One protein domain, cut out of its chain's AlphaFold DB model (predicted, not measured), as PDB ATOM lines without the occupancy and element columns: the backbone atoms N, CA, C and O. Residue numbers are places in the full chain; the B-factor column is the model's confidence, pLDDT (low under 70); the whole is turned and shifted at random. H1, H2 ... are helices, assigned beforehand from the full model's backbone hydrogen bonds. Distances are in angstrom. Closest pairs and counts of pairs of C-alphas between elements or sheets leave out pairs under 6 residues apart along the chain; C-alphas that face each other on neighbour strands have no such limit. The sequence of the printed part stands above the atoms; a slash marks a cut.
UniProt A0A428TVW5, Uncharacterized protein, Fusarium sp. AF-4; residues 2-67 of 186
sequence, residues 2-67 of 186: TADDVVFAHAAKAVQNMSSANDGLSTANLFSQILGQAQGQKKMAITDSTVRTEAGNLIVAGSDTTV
ATOM      1  N   THR A   2      14.709-116.747  13.265       87.06
ATOM      2  CA  THR A   2      15.351-116.428  11.983       87.06
ATOM      3  C   THR A   2      16.052-117.667  11.413       87.06
ATOM      4  O   THR A   2      16.205-118.670  12.112       87.06
ATOM      5  N   ALA A   3      16.477-117.619  10.147       75.94
ATOM      6  CA  ALA A   3      17.303-118.680   9.564       75.94
ATOM      7  C   ALA A   3      18.631-118.845  10.330       75.94
ATOM      8  O   ALA A   3      19.050-119.970  10.599       75.94
ATOM      9  N   ASP A   4      19.221-117.734  10.774       76.50
ATOM     10  CA  ASP A   4      20.447-117.729  11.575       76.50
ATOM     11  C   ASP A   4      20.243-118.430  12.926       76.50
ATOM     12  O   ASP A   4      21.088-119.228  13.340       76.50
ATOM     13  N   ASP A   5      19.089-118.220  13.578       81.12
ATOM     14  CA  ASP A   5      18.741-118.904  14.833       81.12
ATOM     15  C   ASP A   5      18.708-120.431  14.641       81.12
ATOM     16  O   ASP A   5      19.163-121.191  15.501       81.12
ATOM     17  N   VAL A   6      18.185-120.890  13.499       83.25
ATOM     18  CA  VAL A   6      18.093-122.315  13.154       83.25
ATOM     19  C   VAL A   6      19.482-122.890  12.889       83.25
ATOM     20  O   VAL A   6      19.847-123.897  13.502       83.25
ATOM     21  N   VAL A   7      20.291-122.245  12.043       84.12
ATOM     22  CA  VAL A   7      21.665-122.692  11.751       84.12
ATOM     23  C   VAL A   7      22.482-122.779  13.038       84.12
ATOM     24  O   VAL A   7      23.141-123.792  13.284       84.12
ATOM     25  N   PHE A   8      22.383-121.776  13.912       82.69
ATOM     26  CA  PHE A   8      23.101-121.761  15.182       82.69
ATOM     27  C   PHE A   8      22.640-122.876  16.132       82.69
ATOM     28  O   PHE A   8      23.467-123.524  16.783       82.69
ATOM     29  N   ALA A   9      21.333-123.148  16.193       85.06
ATOM     30  CA  ALA A   9      20.783-124.246  16.983       85.06
ATOM     31  C   ALA A   9      21.237-125.621  16.464       85.06
ATOM     32  O   ALA A   9      21.560-126.505  17.259       85.06
ATOM     33  N   HIS A  10      21.314-125.815  15.145       84.62
ATOM     34  CA  HIS A  10      21.832-127.053  14.555       84.62
ATOM     35  C   HIS A  10      23.345-127.200  14.750       84.62
ATOM     36  O   HIS A  10      23.810-128.280  15.114       84.62
ATOM     37  N   ALA A  11      24.106-126.115  14.620       84.88
ATOM     38  CA  ALA A  11      25.533-126.099  14.914       84.88
ATOM     39  C   ALA A  11      25.836-126.416  16.393       84.88
ATOM     40  O   ALA A  11      26.824-127.082  16.699       84.88
ATOM     41  N   ALA A  12      24.962-126.012  17.323       84.81
ATOM     42  CA  ALA A  12      25.074-126.366  18.740       84.81
ATOM     43  C   ALA A  12      25.053-127.885  18.980       84.81
ATOM     44  O   ALA A  12      25.763-128.382  19.857       84.81
ATOM     45  N   LYS A  13      24.270-128.623  18.181       84.31
ATOM     46  CA  LYS A  13      24.188-130.088  18.266       84.31
ATOM     47  C   LYS A  13      25.504-130.756  17.870       84.31
ATOM     48  O   LYS A  13      25.816-131.817  18.397       84.31
ATOM     49  N   ALA A  14      26.309-130.136  17.002       83.50
ATOM     50  CA  ALA A  14      27.622-130.667  16.637       83.50
ATOM     51  C   ALA A  14      28.561-130.743  17.854       83.50
ATOM     52  O   ALA A  14      29.219-131.762  18.054       83.50
ATOM     53  N   VAL A  15      28.550-129.711  18.708       81.50
ATOM     54  CA  VAL A  15      29.321-129.682  19.964       81.50
ATOM     55  C   VAL A  15      28.803-130.737  20.945       81.50
ATOM     56  O   VAL A  15      29.591-131.499  21.489       81.50
ATOM     57  N   GLN A  16      27.481-130.841  21.121       82.56
ATOM     58  CA  GLN A  16      26.873-131.835  22.018       82.56
ATOM     59  C   GLN A  16      27.202-133.278  21.600       82.56
ATOM     60  O   GLN A  16      27.565-134.108  22.435       82.56
ATOM     61  N   ASN A  17      27.123-133.570  20.301       79.31
ATOM     62  CA  ASN A  17      27.449-134.886  19.749       79.31
ATOM     63  C   ASN A  17      28.949-135.191  19.858       79.31
ATOM     64  O   ASN A  17      29.331-136.344  20.020       79.31
ATOM     65  N   MET A  18      29.791-134.159  19.797       74.62
ATOM     66  CA  MET A  18      31.236-134.270  19.979       74.62
ATOM     67  C   MET A  18      31.617-134.519  21.447       74.62
ATOM     68  O   MET A  18      32.496-135.332  21.702       74.62
ATOM     69  N   SER A  19      30.963-133.866  22.413       69.06
ATOM     70  CA  SER A  19      31.265-134.011  23.848       69.06
ATOM     71  C   SER A  19      30.708-135.290  24.475       69.06
ATOM     72  O   SER A  19      31.231-135.766  25.475       69.06
ATOM     73  N   SER A  20      29.638-135.850  23.907       65.62
ATOM     74  CA  SER A  20      29.004-137.083  24.412       65.62
ATOM     75  C   SER A  20      29.803-138.356  24.079       65.62
ATOM     76  O   SER A  20      29.479-139.442  24.553       65.62
ATOM     77  N   ALA A  21      30.860-138.228  23.276       59.38
ATOM     78  CA  ALA A  21      31.781-139.286  22.880       59.38
ATOM     79  C   ALA A  21      32.840-139.553  23.974       59.38
ATOM     80  O   ALA A  21      34.019-139.272  23.784       59.38
ATOM     81  N   ASN A  22      32.422-140.064  25.136       52.28
ATOM     82  CA  ASN A  22      33.313-140.282  26.288       52.28
ATOM     83  C   ASN A  22      34.024-141.656  26.308       52.28
ATOM     84  O   ASN A  22      34.798-141.919  27.221       52.28
ATOM     85  N   ASP A  23      33.814-142.499  25.292       50.56
ATOM     86  CA  ASP A  23      34.517-143.774  25.109       50.56
ATOM     87  C   ASP A  23      35.405-143.695  23.855       50.56
ATOM     88  O   ASP A  23      34.950-143.278  22.788       50.56
ATOM     89  N   GLY A  24      36.687-144.042  24.018       48.03
ATOM     90  CA  GLY A  24      37.802-143.861  23.079       48.03
ATOM     91  C   GLY A  24      37.461-143.710  21.588       48.03
ATOM     92  O   GLY A  24      36.848-144.579  20.982       48.03
ATOM     93  N   LEU A  25      37.952-142.622  20.978       50.69
ATOM     94  CA  LEU A  25      37.953-142.393  19.521       50.69
ATOM     95  C   LEU A  25      36.581-142.538  18.832       50.69
ATOM     96  O   LEU A  25      36.509-142.948  17.674       50.69
ATOM     97  N   SER A  26      35.481-142.173  19.497       52.03
ATOM     98  CA  SER A  26      34.173-142.189  18.838       52.03
ATOM     99  C   SER A  26      34.121-141.213  17.650       52.03
ATOM    100  O   SER A  26      34.283-139.991  17.760       52.03
ATOM    101  N   THR A  27      33.854-141.791  16.479       58.16
ATOM    102  CA  THR A  27      33.628-141.163  15.171       58.16
ATOM    103  C   THR A  27      32.268-140.457  15.076       58.16
ATOM    104  O   THR A  27      31.696-140.383  13.991       58.16
ATOM    105  N   ALA A  28      31.712-139.983  16.197       67.44
ATOM    106  CA  ALA A  28      30.352-139.443  16.278       67.44
ATOM    107  C   ALA A  28      30.085-138.312  15.271       67.44
ATOM    108  O   ALA A  28      28.967-138.182  14.775       67.44
ATOM    109  N   ASN A  29      31.100-137.498  14.958       77.69
ATOM    110  CA  ASN A  29      31.064-136.558  13.843       77.69
ATOM    111  C   ASN A  29      32.479-136.185  13.365       77.69
ATOM    112  O   ASN A  29      33.487-136.552  13.966       77.69
ATOM    113  N   LEU A  30      32.553-135.421  12.274       84.56
ATOM    114  CA  LEU A  30      33.817-134.952  11.700       84.56
ATOM    115  C   LEU A  30      34.674-134.160  12.711       84.56
ATOM    116  O   LEU A  30      35.896-134.277  12.705       84.56
ATOM    117  N   PHE A  31      34.057-133.385  13.609       83.38
ATOM    118  CA  PHE A  31      34.780-132.549  14.571       83.38
ATOM    119  C   PHE A  31      35.460-133.362  15.677       83.38
ATOM    120  O   PHE A  31      36.571-133.007  16.071       83.38
ATOM    121  N   SER A  32      34.867-134.476  16.128       77.31
ATOM    122  CA  SER A  32      35.533-135.377  17.083       77.31
ATOM    123  C   SER A  32      36.776-136.033  16.469       77.31
ATOM    124  O   SER A  32      37.805-136.148  17.136       77.31
ATOM    125  N   GLN A  33      36.731-136.376  15.176       78.19
ATOM    126  CA  GLN A  33      37.890-136.897  14.444       78.19
ATOM    127  C   GLN A  33      38.994-135.844  14.282       78.19
ATOM    128  O   GLN A  33      40.160-136.134  14.553       78.19
ATOM    129  N   ILE A  34      38.632-134.616  13.888       79.44
ATOM    130  CA  ILE A  34      39.587-133.505  13.760       79.44
ATOM    131  C   ILE A  34      40.254-133.223  15.112       79.44
ATOM    132  O   ILE A  34      41.472-133.074  15.167       79.44
ATOM    133  N   LEU A  35      39.493-133.203  16.212       75.75
ATOM    134  CA  LEU A  35      40.034-133.031  17.562       75.75
ATOM    135  C   LEU A  35      41.005-134.144  17.954       75.75
ATOM    136  O   LEU A  35      42.094-133.850  18.447       75.75
ATOM    137  N   GLY A  36      40.634-135.404  17.711       72.44
ATOM    138  CA  GLY A  36      41.491-136.552  18.004       72.44
ATOM    139  C   GLY A  36      42.835-136.481  17.272       72.44
ATOM    140  O   GLY A  36      43.876-136.773  17.857       72.44
ATOM    141  N   GLN A  37      42.841-136.020  16.017       72.50
ATOM    142  CA  GLN A  37      44.072-135.830  15.243       72.50
ATOM    143  C   GLN A  37      44.851-134.570  15.651       72.50
ATOM    144  O   GLN A  37      46.084-134.590  15.695       72.50
ATOM    145  N   ALA A  38      44.154-133.483  15.991       70.38
ATOM    146  CA  ALA A  38      44.761-132.221  16.402       70.38
ATOM    147  C   ALA A  38      45.465-132.326  17.762       70.38
ATOM    148  O   ALA A  38      46.512-131.718  17.946       70.38
ATOM    149  N   GLN A  39      44.971-133.141  18.700       62.69
ATOM    150  CA  GLN A  39      45.644-133.359  19.991       62.69
ATOM    151  C   GLN A  39      47.048-133.980  19.844       62.69
ATOM    152  O   GLN A  39      47.920-133.727  20.676       62.69
ATOM    153  N   GLY A  40      47.309-134.722  18.759       61.78
ATOM    154  CA  GLY A  40      48.644-135.234  18.421       61.78
ATOM    155  C   GLY A  40      49.611-134.173  17.873       61.78
ATOM    156  O   GLY A  40      50.819-134.401  17.819       61.78
ATOM    157  N   GLN A  41      49.109-132.998  17.486       59.72
ATOM    158  CA  GLN A  41      49.880-131.910  16.891       59.72
ATOM    159  C   GLN A  41      49.711-130.645  17.747       59.72
ATOM    160  O   GLN A  41      48.682-129.988  17.703       59.72
ATOM    161  N   LYS A  42      50.738-130.260  18.518       56.09
ATOM    162  CA  LYS A  42      50.758-129.124  19.481       56.09
ATOM    163  C   LYS A  42      50.464-127.710  18.910       56.09
ATOM    164  O   LYS A  42      50.920-126.725  19.484       56.09
ATOM    165  N   LYS A  43      49.773-127.555  17.777       56.75
ATOM    166  CA  LYS A  43      49.709-126.291  17.035       56.75
ATOM    167  C   LYS A  43      48.413-125.491  17.120       56.75
ATOM    168  O   LYS A  43      48.505-124.317  16.802       56.75
ATOM    169  N   MET A  44      47.275-126.010  17.589       60.69
ATOM    170  CA  MET A  44      46.082-125.176  17.837       60.69
ATOM    171  C   MET A  44      45.044-125.905  18.699       60.69
ATOM    172  O   MET A  44      44.685-127.042  18.405       60.69
ATOM    173  N   ALA A  45      44.536-125.243  19.743       68.00
ATOM    174  CA  ALA A  45      43.399-125.738  20.513       68.00
ATOM    175  C   ALA A  45      42.096-125.401  19.772       68.00
ATOM    176  O   ALA A  45      41.785-124.229  19.560       68.00
ATOM    177  N   ILE A  46      41.344-126.421  19.365       76.31
ATOM    178  CA  ILE A  46      40.011-126.252  18.779       76.31
ATOM    179  C   ILE A  46      39.020-126.081  19.933       76.31
ATOM    180  O   ILE A  46      38.922-126.945  20.802       76.31
ATOM    181  N   THR A  47      38.309-124.955  19.952       84.44
ATOM    182  CA  THR A  47      37.316-124.639  20.990       84.44
ATOM    183  C   THR A  47      35.907-125.032  20.547       84.44
ATOM    184  O   THR A  47      35.624-125.085  19.349       84.44
ATOM    185  N   ASP A  48      34.982-125.197  21.493       84.06
ATOM    186  CA  ASP A  48      33.556-125.415  21.199       84.06
ATOM    187  C   ASP A  48      32.954-124.313  20.311       84.06
ATOM    188  O   ASP A  48      32.077-124.569  19.483       84.06
ATOM    189  N   SER A  49      33.427-123.072  20.464       85.69
ATOM    190  CA  SER A  49      33.014-121.945  19.622       85.69
ATOM    191  C   SER A  49      33.495-122.113  18.180       85.69
ATOM    192  O   SER A  49      32.722-121.887  17.247       85.69
ATOM    193  N   THR A  50      34.731-122.580  17.989       85.81
ATOM    194  CA  THR A  50      35.278-122.916  16.668       85.81
ATOM    195  C   THR A  50      34.468-124.036  16.022       85.81
ATOM    196  O   THR A  50      34.024-123.886  14.890       85.81
ATOM    197  N   VAL A  51      34.191-125.117  16.758       86.25
ATOM    198  CA  VAL A  51      33.389-126.252  16.263       86.25
ATOM    199  C   VAL A  51      32.004-125.798  15.823       86.25
ATOM    200  O   VAL A  51      31.553-126.151  14.740       86.25
ATOM    201  N   ARG A  52      31.335-124.975  16.632       87.50
ATOM    202  CA  ARG A  52      30.017-124.433  16.291       87.50
ATOM    203  C   ARG A  52      30.063-123.549  15.047       87.50
ATOM    204  O   ARG A  52      29.195-123.666  14.190       87.50
ATOM    205  N   THR A  53      31.062-122.679  14.943       89.06
ATOM    206  CA  THR A  53      31.208-121.775  13.793       89.06
ATOM    207  C   THR A  53      31.420-122.571  12.510       89.06
ATOM    208  O   THR A  53      30.680-122.395  11.545       89.06
ATOM    209  N   GLU A  54      32.351-123.525  12.523       89.56
ATOM    210  CA  GLU A  54      32.628-124.359  11.355       89.56
ATOM    211  C   GLU A  54      31.469-125.304  11.018       89.56
ATOM    212  O   GLU A  54      31.172-125.523   9.846       89.56
ATOM    213  N   ALA A  55      30.746-125.820  12.016       89.94
ATOM    214  CA  ALA A  55      29.529-126.594  11.776       89.94
ATOM    215  C   ALA A  55      28.456-125.752  11.073       89.94
ATOM    216  O   ALA A  55      27.834-126.226  10.125       89.94
ATOM    217  N   GLY A  56      28.266-124.500  11.500       90.38
ATOM    218  CA  GLY A  56      27.369-123.554  10.836       90.38
ATOM    219  C   GLY A  56      27.784-123.292   9.387       90.38
ATOM    220  O   GLY A  56      26.951-123.396   8.488       90.38
ATOM    221  N   ASN A  57      29.077-123.050   9.150       89.56
ATOM    222  CA  ASN A  57      29.625-122.855   7.806       89.56
ATOM    223  C   ASN A  57      29.347-124.057   6.893       89.56
ATOM    224  O   ASN A  57      28.910-123.875   5.759       89.56
ATOM    225  N   LEU A  58      29.564-125.283   7.383       90.44
ATOM    226  CA  LEU A  58      29.310-126.506   6.619       90.44
ATOM    227  C   LEU A  58      27.823-126.711   6.312       90.44
ATOM    228  O   LEU A  58      27.492-127.135   5.206       90.44
ATOM    229  N   ILE A  59      26.932-126.397   7.260       89.81
ATOM    230  CA  ILE A  59      25.480-126.472   7.046       89.81
ATOM    231  C   ILE A  59      25.074-125.517   5.924       89.81
ATOM    232  O   ILE A  59      24.472-125.949   4.947       89.81
ATOM    233  N   VAL A  60      25.460-124.244   6.017       88.31
ATOM    234  CA  VAL A  60      25.106-123.239   5.003       88.31
ATOM    235  C   VAL A  60      25.695-123.608   3.641       88.31
ATOM    236  O   VAL A  60      24.980-123.631   2.639       88.31
ATOM    237  N   ALA A  61      26.983-123.960   3.599       89.94
ATOM    238  CA  ALA A  61      27.661-124.315   2.358       89.94
ATOM    239  C   ALA A  61      27.057-125.560   1.695       89.94
ATOM    240  O   ALA A  61      26.919-125.580   0.476       89.94
ATOM    241  N   GLY A  62      26.694-126.587   2.469       89.12
ATOM    242  CA  GLY A  62      26.162-127.847   1.947       89.12
ATOM    243  C   GLY A  62      24.674-127.804   1.599       89.12
ATOM    244  O   GLY A  62      24.246-128.512   0.686       89.12
ATOM    245  N   SER A  63      23.880-126.988   2.293       89.44
ATOM    246  CA  SER A  63      22.432-126.912   2.081       89.44
ATOM    247  C   SER A  63      22.072-126.041   0.881       89.44
ATOM    248  O   SER A  63      21.556-126.557  -0.112       89.44
ATOM    249  N   ASP A  64      22.376-124.744   0.932       88.25
ATOM    250  CA  ASP A  64      21.856-123.784  -0.047       88.25
ATOM    251  C   ASP A  64      22.403-124.055  -1.450       88.25
ATOM    252  O   ASP A  64      21.661-124.032  -2.435       88.25
ATOM    253  N   THR A  65      23.694-124.389  -1.552       93.19
ATOM    254  CA  THR A  65      24.334-124.641  -2.850       93.19
ATOM    255  C   THR A  65      23.750-125.868  -3.551       93.19
ATOM    256  O   THR A  65      23.467-125.830  -4.754       93.19
ATOM    257  N   THR A  66      23.509-126.939  -2.795       94.69
ATOM    258  CA  THR A  66      22.941-128.186  -3.306       94.69
ATOM    259  C   THR A  66      21.476-127.996  -3.687       94.69
ATOM    260  O   THR A  66      21.079-128.383  -4.784       94.69
ATOM    261  N   VAL A  67      20.676-127.346  -2.830       95.00
ATOM    262  CA  VAL A  67      19.242-127.112  -3.080       95.00
ATOM    263  C   VAL A  67      19.028-126.272  -4.334       95.00
ATOM    264  O   VAL A  67      18.222-126.643  -5.189       95.00
TER     265      VAL A  67
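Overview. This is residues 2 to 67 of the 186 residues of an uncharacterized protein of Fusarium sp. AF-4 (UniProt A0A428TVW5). Two long helices, H1 and H3, cross at a slant, H3 passing over H1 near Ala 11 and Arg 52, while the short H2 sits near the last residues of H1. Residues 61 to 67 of H3 stick out. The 66 printed residues hold three named helices and no named strand, all helix, only just compact, close to loose, with radius of gyration 12.9 A and spans of 37 by 24 by 20 A.

Arrangement. H1, residues 3 to 19, only just touches H2, residues 30 to 38, with residues 14 to 18 alone and 3 pairs of C-alphas within 8 A; the closest C-alphas, of Met 18 and Ser 32, are 5.3 A apart. They run the same way at a steep tilt of 51 degrees. H3, residues 48 to 67, touches H1, its Arg 52 C-alpha 5.0 A from that of Ala 11, the closest pair; they run opposite ways at a steep tilt of 54 degrees. H2 and H3 are close but not clearly touching, with C-alphas of Phe 31 and Val 51 closest at 6.7 A. Every O i to N i+4 pair is within hydrogen-bond range in H2, 10 of 13 in H1 and 14 of 16 in H3.

Along the chain. H1 begins at C-alpha 3 (17.303, -118.680, 9.564) and is 25.2 A long; H2 is 12.2 A. H3, 28.2 A, ends at C-alpha 67 (19.242, -127.112, -3.080).

Size, cuts and confidence. The C-alphas farthest apart, of Lys 42 and Val 67, are 38.8 A apart. The printed part has no cut, and both links are short. pLDDT is under 70 at residues 19 to 28 and 39 to 45.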